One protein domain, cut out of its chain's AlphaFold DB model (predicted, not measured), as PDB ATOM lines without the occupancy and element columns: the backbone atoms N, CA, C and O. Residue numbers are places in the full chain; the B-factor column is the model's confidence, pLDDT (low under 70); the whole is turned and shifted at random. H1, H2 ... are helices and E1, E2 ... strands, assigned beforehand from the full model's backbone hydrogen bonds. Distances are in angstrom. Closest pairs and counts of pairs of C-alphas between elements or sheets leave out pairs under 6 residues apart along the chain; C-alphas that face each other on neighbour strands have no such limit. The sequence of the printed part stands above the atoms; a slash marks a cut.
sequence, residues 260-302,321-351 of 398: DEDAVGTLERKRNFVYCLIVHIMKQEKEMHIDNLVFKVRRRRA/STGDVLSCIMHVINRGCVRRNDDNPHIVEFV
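What this domain is: This is residues 260 to 302 and 321 to 351 of the 398 residues of the protein "CULLIN_2 domain-containing protein" of Fundulus heteroclitus (UniProt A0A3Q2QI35). A small three-stranded sheet has three helices packed crosswise on one face, and the long first helix, H1, runs on past this compact body, with residues 260 to 270 sticking out as a free arm. The far part of H1 packs on the shorter helices H2 and H3 and on the sheet. The printed part has 74 residues, with three named helices and three named strands in the order H1, E1, H2, H3, E2, E3; the class is mostly helix, and the sheet runs E1, E3, E2, antiparallel throughout. The whole is compact, with a radius of gyration of the C-alphas of 12.5 A, yet elongated, spanning 43 by 25 by 21 A.

Where its parts are: H1 is residues 260 to 285, 36.9 A long, and begins at C-alpha 260 at (180.085, 161.355, 193.429). E1 is residues 287 to 289, 7.3 A, and H2 is residues 290 to 301, 16.7 A. After the cut, H3 is residues 322 to 334, 18.6 A, beginning at (174.774, 156.309, 169.575). E2 is residues 338 to 340, 7.0 A. E3 is residues 347 to 350, 10.3 A, and ends at C-alpha 350 at (178.225, 175.145, 162.364).

How they stand to each other: E3 is the inner strand. E1 and E3 are antiparallel at 151 degrees, with N 288 and O 348 3.0 A apart, within hydrogen-bond range. E2 and E3 form an antiparallel hairpin, with N 339 and O 349 at 2.8 A. H1, H2 and H3 are on the same face of the sheet, making two layers, helices on one face of a sheet. H1 comes within 10 A of the sheet with residues 278 to 285; its closest C-alphas with E3 are those of Met 282 and Phe 350, 5.4 A. H2 stands up from the sheet at 56 degrees and H3 at 58 degrees; H3 lies over E2. H1 touches H2 with residues 274 to 281 alone, closest at the C-alphas of Ile 278 and Val 297, 6.8 A, at a steep tilt of 61 degrees, opposite ways. H1 touches H3 with residues 271 to 279 alone, closest at the C-alphas of Tyr 275 and Cys 328, 6.3 A, about perpendicular at 72 degrees, only just past steep. H2 and H3 touch at a steep tilt of 65 degrees, opposite ways, closest at the C-alphas of Val 294 and Val 325, 6.2 A. Every O i to N i+4 pair is within hydrogen-bond range in H2 and H3, and 21 of 22 in H1.

The domain as a whole: The two C-alphas farthest apart are those of Glu 261 and Asp 343, 43.1 A. Residues 303 to 320 are not printed, and C-alphas 302 and 321 are 11.5 A apart across the cut. Of the links that are printed whole, none is long. The mean pLDDT of the printed part is 82.6; residues 260 to 267, 302, 321 and 323 are under 70.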
ATOM      1  N   ASP A 260     180.783 160.089 193.610       48.31
ATOM      2  CA  ASP A 260     180.085 161.355 193.429       48.31
ATOM      3  C   ASP A 260     181.025 162.512 193.062       48.31
ATOM      4  O   ASP A 260     180.583 163.471 192.454       48.31
ATOM      5  N   GLU A 261     182.333 162.412 193.317       47.81
ATOM      6  CA  GLU A 261     183.305 163.394 192.811       47.81
ATOM      7  C   GLU A 261     184.125 162.822 191.645       47.81
ATOM      8  O   GLU A 261     184.188 163.418 190.566       47.81
ATOM      9  N   ASP A 262     184.687 161.616 191.780       52.25
ATOM     10  CA  ASP A 262     185.568 161.065 190.741       52.25
ATOM     11  C   ASP A 262     184.817 160.579 189.496       52.25
ATOM     12  O   ASP A 262     185.314 160.732 188.369       52.25
ATOM     13  N   ALA A 263     183.611 160.017 189.640       56.91
ATOM     14  CA  ALA A 263     182.807 159.623 188.484       56.91
ATOM     15  C   ALA A 263     181.984 160.780 187.931       56.91
ATOM     16  O   ALA A 263     181.824 160.839 186.712       56.91
ATOM     17  N   VAL A 264     181.556 161.738 188.758       61.03
ATOM     18  CA  VAL A 264     181.009 163.012 188.265       61.03
ATOM     19  C   VAL A 264     182.058 163.745 187.446       61.03
ATOM     20  O   VAL A 264     181.804 164.068 186.286       61.03
ATOM     21  N   GLY A 265     183.276 163.886 187.971       63.97
ATOM     22  CA  GLY A 265     184.402 164.471 187.255       63.97
ATOM     23  C   GLY A 265     184.790 163.683 186.001       63.97
ATOM     24  O   GLY A 265     185.164 164.275 184.987       63.97
ATOM     25  N   THR A 266     184.682 162.351 186.012       67.38
ATOM     26  CA  THR A 266     184.957 161.513 184.828       67.38
ATOM     27  C   THR A 266     183.867 161.640 183.760       67.38
ATOM     28  O   THR A 266     184.192 161.812 182.581       67.38
ATOM     29  N   LEU A 267     182.589 161.614 184.147       69.81
ATOM     30  CA  LEU A 267     181.450 161.848 183.255       69.81
ATOM     31  C   LEU A 267     181.487 163.269 182.685       69.81
ATOM     32  O   LEU A 267     181.206 163.468 181.504       69.81
ATOM     33  N   GLU A 268     181.907 164.249 183.484       74.88
ATOM     34  CA  GLU A 268     182.046 165.637 183.055       74.88
ATOM     35  C   GLU A 268     183.174 165.801 182.050       74.88
ATOM     36  O   GLU A 268     182.952 166.328 180.957       74.88
ATOM     37  N   ARG A 269     184.364 165.273 182.362       75.31
ATOM     38  CA  ARG A 269     185.496 165.239 181.425       75.31
ATOM     39  C   ARG A 269     185.100 164.582 180.110       75.31
ATOM     40  O   ARG A 269     185.443 165.085 179.041       75.31
ATOM     41  N   LYS A 270     184.336 163.494 180.169       74.75
ATOM     42  CA  LYS A 270     183.871 162.782 178.982       74.75
ATOM     43  C   LYS A 270     182.847 163.578 178.180       74.75
ATOM     44  O   LYS A 270     183.027 163.715 176.970       74.75
ATOM     45  N   ARG A 271     181.828 164.158 178.823       78.25
ATOM     46  CA  ARG A 271     180.843 165.049 178.181       78.25
ATOM     47  C   ARG A 271     181.536 166.227 177.502       78.25
ATOM     48  O   ARG A 271     181.270 166.501 176.334       78.25
ATOM     49  N   ASN A 272     182.471 166.865 178.201       82.75
ATOM     50  CA  ASN A 272     183.236 168.000 177.689       82.75
ATOM     51  C   ASN A 272     184.108 167.586 176.498       82.75
ATOM     52  O   ASN A 272     184.126 168.270 175.479       82.75
ATOM     53  N   PHE A 273     184.752 166.418 176.561       84.25
ATOM     54  CA  PHE A 273     185.475 165.861 175.420       84.25
ATOM     55  C   PHE A 273     184.555 165.625 174.214       84.25
ATOM     56  O   PHE A 273     184.939 165.903 173.076       84.25
ATOM     57  N   VAL A 274     183.331 165.129 174.436       83.88
ATOM     58  CA  VAL A 274     182.363 164.922 173.352       83.88
ATOM     59  C   VAL A 274     181.910 166.212 172.718       83.88
ATOM     60  O   VAL A 274     181.928 166.308 171.490       83.88
ATOM     61  N   TYR A 275     181.560 167.184 173.545       86.12
ATOM     62  CA  TYR A 275     181.211 168.523 173.114       86.12
ATOM     63  C   TYR A 275     182.326 169.133 172.252       86.12
ATOM     64  O   TYR A 275     182.089 169.483 171.094       86.12
ATOM     65  N   CYS A 276     183.564 169.151 172.756       86.25
ATOM     66  CA  CYS A 276     184.715 169.691 172.032       86.25
ATOM     67  C   CYS A 276     184.970 168.958 170.709       86.25
ATOM     68  O   CYS A 276     185.264 169.597 169.699       86.25
ATOM     69  N   LEU A 277     184.835 167.627 170.684       90.81
ATOM     70  CA  LEU A 277     185.018 166.840 169.464       90.81
ATOM     71  C   LEU A 277     183.956 167.162 168.406       90.81
ATOM     72  O   LEU A 277     184.302 167.293 167.233       90.81
ATOM     73  N   ILE A 278     182.686 167.296 168.804       90.88
ATOM     74  CA  ILE A 278     181.596 167.675 167.893       90.88
ATOM     75  C   ILE A 278     181.866 169.063 167.316       90.88
ATOM     76  O   ILE A 278     181.882 169.215 166.098       90.88
ATOM     77  N   VAL A 279     182.152 170.052 168.169       90.31
ATOM     78  CA  VAL A 279     182.459 171.423 167.735       90.31
ATOM     79  C   VAL A 279     183.659 171.440 166.789       90.31
ATOM     80  O   VAL A 279     183.624 172.106 165.761       90.31
ATOM     81  N   HIS A 280     184.709 170.672 167.082       90.62
ATOM     82  CA  HIS A 280     185.885 170.575 166.221       90.62
ATOM     83  C   HIS A 280     185.568 169.978 164.841       90.62
ATOM     84  O   HIS A 280     186.037 170.502 163.833       90.62
ATOM     85  N   ILE A 281     184.766 168.909 164.778       93.06
ATOM     86  CA  ILE A 281     184.322 168.320 163.504       93.06
ATOM     87  C   ILE A 281     183.473 169.332 162.723       93.06
ATOM     88  O   ILE A 281     183.709 169.540 161.535       93.06
ATOM     89  N   MET A 282     182.531 169.999 163.392       93.94
ATOM     90  CA  MET A 282     181.639 170.975 162.764       93.94
ATOM     91  C   MET A 282     182.385 172.217 162.263       93.94
ATOM     92  O   MET A 282     182.102 172.688 161.168       93.94
ATOM     93  N   LYS A 283     183.418 172.682 162.978       92.00
ATOM     94  CA  LYS A 283     184.310 173.758 162.507       92.00
ATOM     95  C   LYS A 283     185.031 173.414 161.199       92.00
ATOM     96  O   LYS A 283     185.320 174.314 160.418       92.00
ATOM     97  N   GLN A 284     185.355 172.140 160.974       91.75
ATOM     98  CA  GLN A 284     186.061 171.688 159.769       91.75
ATOM     99  C   GLN A 284     185.120 171.522 158.579       91.75
ATOM    100  O   GLN A 284     185.448 171.911 157.463       91.75
ATOM    101  N   GLU A 285     183.963 170.921 158.821       92.38
ATOM    102  CA  GLU A 285     183.078 170.432 157.762       92.38
ATOM    103  C   GLU A 285     181.975 171.439 157.429       92.38
ATOM    104  O   GLU A 285     181.412 171.377 156.343       92.38
ATOM    105  N   LYS A 286     181.726 172.403 158.332       90.81
ATOM    106  CA  LYS A 286     180.729 173.488 158.279       90.81
ATOM    107  C   LYS A 286     179.275 173.030 158.247       90.81
ATOM    108  O   LYS A 286     178.457 173.627 158.933       90.81
ATOM    109  N   GLU A 287     178.966 171.965 157.529       93.38
ATOM    110  CA  GLU A 287     177.626 171.421 157.375       93.38
ATOM    111  C   GLU A 287     177.709 169.906 157.175       93.38
ATOM    112  O   GLU A 287     178.548 169.414 156.417       93.38
ATOM    113  N   MET A 288     176.868 169.135 157.866       93.56
ATOM    114  CA  MET A 288     176.737 167.701 157.593       93.56
ATOM    115  C   MET A 288     175.437 167.102 158.121       93.56
ATOM    116  O   MET A 288     174.807 167.627 159.033       93.56
ATOM    117  N   HIS A 289     175.078 165.932 157.595       93.94
ATOM    118  CA  HIS A 289     173.986 165.122 158.125       93.94
ATOM    119  C   HIS A 289     174.275 164.635 159.556       93.94
ATOM    120  O   HIS A 289     175.402 164.225 159.861       93.94
ATOM    121  N   ILE A 290     173.250 164.589 160.413       89.69
ATOM    122  CA  ILE A 290     173.359 164.145 161.815       89.69
ATOM    123  C   ILE A 290     173.971 162.739 161.912       89.69
ATOM    124  O   ILE A 290     174.900 162.532 162.691       89.69
ATOM    125  N   ASP A 291     173.533 161.783 161.089       88.56
ATOM    126  CA  ASP A 291     174.093 160.420 161.109       88.56
ATOM    127  C   ASP A 291     175.576 160.378 160.721       88.56
ATOM    128  O   ASP A 291     176.359 159.622 161.304       88.56
ATOM    129  N   ASN A 292     175.998 161.238 159.792       91.75
ATOM    130  CA  ASN A 292     177.399 161.344 159.393       91.75
ATOM    131  C   ASN A 292     178.244 161.952 160.520       91.75
ATOM    132  O   ASN A 292     179.369 161.498 160.756       91.75
ATOM    133  N   LEU A 293     177.695 162.924 161.254       92.31
ATOM    134  CA  LEU A 293     178.321 163.485 162.451       92.31
ATOM    135  C   LEU A 293     178.480 162.424 163.538       92.31
ATOM    136  O   LEU A 293     179.578 162.235 164.066       92.31
ATOM    137  N   VAL A 294     177.412 161.675 163.826       88.44
ATOM    138  CA  VAL A 294     177.426 160.556 164.775       88.44
ATOM    139  C   VAL A 294     178.484 159.528 164.380       88.44
ATOM    140  O   VAL A 294     179.299 159.118 165.213       88.44
ATOM    141  N   PHE A 295     178.525 159.146 163.102       86.88
ATOM    142  CA  PHE A 295     179.513 158.214 162.573       86.88
ATOM    143  C   PHE A 295     180.945 158.741 162.731       86.88
ATOM    144  O   PHE A 295     181.810 158.016 163.232       86.88
ATOM    145  N   LYS A 296     181.214 160.006 162.379       90.44
ATOM    146  CA  LYS A 296     182.545 160.627 162.517       90.44
ATOM    147  C   LYS A 296     182.995 160.726 163.975       90.44
ATOM    148  O   LYS A 296     184.146 160.396 164.269       90.44
ATOM    149  N   VAL A 297     182.106 161.104 164.895       88.88
ATOM    150  CA  VAL A 297     182.389 161.146 166.341       88.88
ATOM    151  C   VAL A 297     182.749 159.754 166.862       88.88
ATOM    152  O   VAL A 297     183.761 159.593 167.546       88.88
ATOM    153  N   ARG A 298     181.963 158.731 166.502       83.44
ATOM    154  CA  ARG A 298     182.225 157.338 166.894       83.44
ATOM    155  C   ARG A 298     183.531 156.819 166.298       83.44
ATOM    156  O   ARG A 298     184.306 156.188 167.008       83.44
ATOM    157  N   ARG A 299     183.813 157.122 165.028       83.62
ATOM    158  CA  ARG A 299     185.039 156.699 164.338       83.62
ATOM    159  C   ARG A 299     186.295 157.331 164.936       83.62
ATOM    160  O   ARG A 299     187.269 156.618 165.136       83.62
ATOM    161  N   ARG A 300     186.277 158.628 165.272       81.25
ATOM    162  CA  ARG A 300     187.413 159.298 165.941       81.25
ATOM    163  C   ARG A 300     187.649 158.798 167.375       81.25
ATOM    164  O   ARG A 300     188.733 158.996 167.911       81.25
ATOM    165  N   ARG A 301     186.656 158.140 167.985       74.12
ATOM    166  CA  ARG A 301     186.771 157.474 169.295       74.12
ATOM    167  C   ARG A 301     187.089 155.986 169.231       74.12
ATOM    168  O   ARG A 301     187.480 155.419 170.249       74.12
ATOM    169  N   ALA A 302     186.877 155.345 168.086       66.56
ATOM    170  CA  ALA A 302     187.134 153.925 167.939       66.56
ATOM    171  C   ALA A 302     188.632 153.641 168.142       66.56
ATOM    172  O   ALA A 302     189.475 154.457 167.752       66.56
ATOM    173  N   SER A 321     177.759 155.373 173.378       67.88
ATOM    174  CA  SER A 321     176.625 154.859 172.614       67.88
ATOM    175  C   SER A 321     176.210 155.853 171.519       67.88
ATOM    176  O   SER A 321     176.642 157.006 171.487       67.88
ATOM    177  N   THR A 322     175.390 155.408 170.566       72.31
ATOM    178  CA  THR A 322     174.774 156.309 169.575       72.31
ATOM    179  C   THR A 322     173.881 157.347 170.265       72.31
ATOM    180  O   THR A 322     173.901 158.514 169.879       72.31
ATOM    181  N   GLY A 323     173.171 156.944 171.324       67.19
ATOM    182  CA  GLY A 323     172.332 157.828 172.134       67.19
ATOM    183  C   GLY A 323     173.134 158.937 172.817       67.19
ATOM    184  O   GLY A 323     172.759 160.099 172.698       67.19
ATOM    185  N   ASP A 324     174.282 158.608 173.419       73.19
ATOM    186  CA  ASP A 324     175.151 159.596 174.081       73.19
ATOM    187  C   ASP A 324     175.608 160.685 173.105       73.19
ATOM    188  O   ASP A 324     175.625 161.875 173.428       73.19
ATOM    189  N   VAL A 325     175.969 160.281 171.882       82.12
ATOM    190  CA  VAL A 325     176.416 161.216 170.844       82.12
ATOM    191  C   VAL A 325     175.262 162.091 170.366       82.12
ATOM    192  O   VAL A 325     175.437 163.304 170.295       82.12
ATOM    193  N   LEU A 326     174.088 161.517 170.090       81.62
ATOM    194  CA  LEU A 326     172.902 162.277 169.680       81.62
ATOM    195  C   LEU A 326     172.474 163.293 170.744       81.62
ATOM    196  O   LEU A 326     172.181 164.444 170.420       81.62
ATOM    197  N   SER A 327     172.498 162.909 172.019       74.56
ATOM    198  CA  SER A 327     172.187 163.830 173.109       74.56
ATOM    199  C   SER A 327     173.243 164.926 173.272       74.56
ATOM    200  O   SER A 327     172.886 166.074 173.533       74.56
ATOM    201  N   CYS A 328     174.527 164.626 173.048       80.56
ATOM    202  CA  CYS A 328     175.565 165.657 173.000       80.56
ATOM    203  C   CYS A 328     175.395 166.598 171.798       80.56
ATOM    204  O   CYS A 328     175.602 167.795 171.951       80.56
ATOM    205  N   ILE A 329     174.986 166.099 170.625       86.62
ATOM    206  CA  ILE A 329     174.667 166.938 169.455       86.62
ATOM    207  C   ILE A 329     173.515 167.886 169.794       86.62
ATOM    208  O   ILE A 329     173.628 169.086 169.562       86.62
ATOM    209  N   MET A 330     172.444 167.382 170.416       83.00
ATOM    210  CA  MET A 330     171.339 168.224 170.879       83.00
ATOM    211  C   MET A 330     171.808 169.280 171.895       83.00
ATOM    212  O   MET A 330     171.401 170.435 171.821       83.00
ATOM    213  N   HIS A 331     172.708 168.912 172.811       79.19
ATOM    214  CA  HIS A 331     173.302 169.861 173.756       79.19
ATOM    215  C   HIS A 331     174.104 170.966 173.052       79.19
ATOM    216  O   HIS A 331     173.969 172.136 173.403       79.19
ATOM    217  N   VAL A 332     174.910 170.615 172.044       85.88
ATOM    218  CA  VAL A 332     175.672 171.581 171.233       85.88
ATOM    219  C   VAL A 332     174.728 172.512 170.461       85.88
ATOM    220  O   VAL A 332     175.005 173.707 170.381       85.88
ATOM    221  N   ILE A 333     173.603 171.989 169.957       86.50
ATOM    222  CA  ILE A 333     172.573 172.791 169.284       86.50
ATOM    223  C   ILE A 333     171.961 173.813 170.245       86.50
ATOM    224  O   ILE A 333     171.905 174.999 169.939       86.50
ATOM    225  N   ASN A 334     171.590 173.388 171.455       80.94
ATOM    226  CA  ASN A 334     171.015 174.285 172.465       80.94
ATOM    227  C   ASN A 334     172.009 175.330 172.992       80.94
ATOM    228  O   ASN A 334     171.600 176.375 173.488       80.94
ATOM    229  N   ARG A 335     173.313 175.054 172.895       81.56
ATOM    230  CA  ARG A 335     174.380 176.021 173.192       81.56
ATOM    231  C   ARG A 335     174.601 177.036 172.067       81.56
ATOM    232  O   ARG A 335     175.359 177.975 172.273       81.56
ATOM    233  N   GLY A 336     173.969 176.851 170.908       84.00
ATOM    234  CA  GLY A 336     174.056 177.762 169.769       84.00
ATOM    235  C   GLY A 336     175.311 177.603 168.909       84.00
ATOM    236  O   GLY A 336     175.478 178.363 167.970       84.00
ATOM    237  N   CYS A 337     176.184 176.624 169.177       84.94
ATOM    238  CA  CYS A 337     177.393 176.402 168.364       84.94
ATOM    239  C   CYS A 337     177.096 175.682 167.040       84.94
ATOM    240  O   CYS A 337     177.919 175.653 166.127       84.94
ATOM    241  N   VAL A 338     175.948 175.014 166.971       90.12
ATOM    242  CA  VAL A 338     175.465 174.271 165.810       90.12
ATOM    243  C   VAL A 338     173.973 174.555 165.683       90.12
ATOM    244  O   VAL A 338     173.275 174.645 166.688       90.12
ATOM    245  N   ARG A 339     173.464 174.680 164.465       91.31
ATOM    246  CA  ARG A 339     172.044 174.899 164.176       91.31
ATOM    247  C   ARG A 339     171.552 173.794 163.253       91.31
ATOM    248  O   ARG A 339     172.332 173.256 162.475       91.31
ATOM    249  N   ARG A 340     170.279 173.416 163.354       92.38
ATOM    250  CA  ARG A 340     169.652 172.580 162.321       92.38
ATOM    251  C   ARG A 340     169.268 173.464 161.146       92.38
ATOM    252  O   ARG A 340     168.765 174.558 161.373       92.38
ATOM    253  N   ASN A 341     169.504 172.996 159.931       90.62
ATOM    254  CA  ASN A 341     169.029 173.701 158.751       90.62
ATOM    255  C   ASN A 341     167.485 173.767 158.784       90.62
ATOM    256  O   ASN A 341     166.831 172.793 159.168       90.62
ATOM    257  N   ASP A 342     166.926 174.929 158.435       88.12
ATOM    258  CA  ASP A 342     165.487 175.201 158.550       88.12
ATOM    259  C   ASP A 342     164.666 174.391 157.529       88.12
ATOM    260  O   ASP A 342     163.566 173.934 157.843       88.12
ATOM    261  N   ASP A 343     165.231 174.154 156.342       89.00
ATOM    262  CA  ASP A 343     164.608 173.391 155.254       89.00
ATOM    263  C   ASP A 343     164.848 171.882 155.399       89.00
ATOM    264  O   ASP A 343     164.017 171.061 155.002       89.00
ATOM    265  N   ASN A 344     165.988 171.492 155.978       87.19
ATOM    266  CA  ASN A 344     166.362 170.099 156.185       87.19
ATOM    267  C   ASN A 344     166.856 169.839 157.620       87.19
ATOM    268  O   ASN A 344     168.058 169.905 157.892       87.19
ATOM    269  N   PRO A 345     165.971 169.425 158.546       84.62
ATOM    270  CA  PRO A 345     166.306 169.275 159.962       84.62
ATOM    271  C   PRO A 345     167.291 168.133 160.259       84.62
ATOM    272  O   PRO A 345     167.779 168.021 161.389       84.62
ATOM    273  N   HIS A 346     167.575 167.267 159.279       87.75
ATOM    274  CA  HIS A 346     168.588 166.218 159.395       87.75
ATOM    275  C   HIS A 346     170.004 166.717 159.103       87.75
ATOM    276  O   HIS A 346     170.977 166.005 159.369       87.75
ATOM    277  N   ILE A 347     170.126 167.934 158.576       91.44
ATOM    278  CA  ILE A 347     171.391 168.604 158.333       91.44
ATOM    279  C   ILE A 347     171.654 169.596 159.464       91.44
ATOM    280  O   ILE A 347     170.768 170.323 159.917       91.44
ATOM    281  N   VAL A 348     172.892 169.591 159.945       93.69
ATOM    282  CA  VAL A 348     173.376 170.523 160.956       93.69
ATOM    283  C   VAL A 348     174.482 171.396 160.389       93.69
ATOM    284  O   VAL A 348     175.378 170.906 159.707       93.69
ATOM    285  N   GLU A 349     174.432 172.676 160.726       94.06
ATOM    286  CA  GLU A 349     175.354 173.725 160.304       94.06
ATOM    287  C   GLU A 349     176.123 174.247 161.516       94.06
ATOM    288  O   GLU A 349     175.556 174.461 162.589       94.06
ATOM    289  N   PHE A 350     177.425 174.459 161.363       93.00
ATOM    290  CA  PHE A 350     178.225 175.145 162.364       93.00
ATOM    291  C   PHE A 350     177.849 176.624 162.378       93.00
ATOM    292  O   PHE A 350     177.938 177.293 161.350       93.00
ATOM    293  N   VAL A 351     177.483 177.134 163.550       89.62
ATOM    294  CA  VAL A 351     177.258 178.563 163.751       89.62
ATOM    295  C   VAL A 351     178.579 179.145 164.244       89.62
ATOM    296  O   VAL A 351     179.029 178.781 165.336       89.62
TER     297      VAL A 351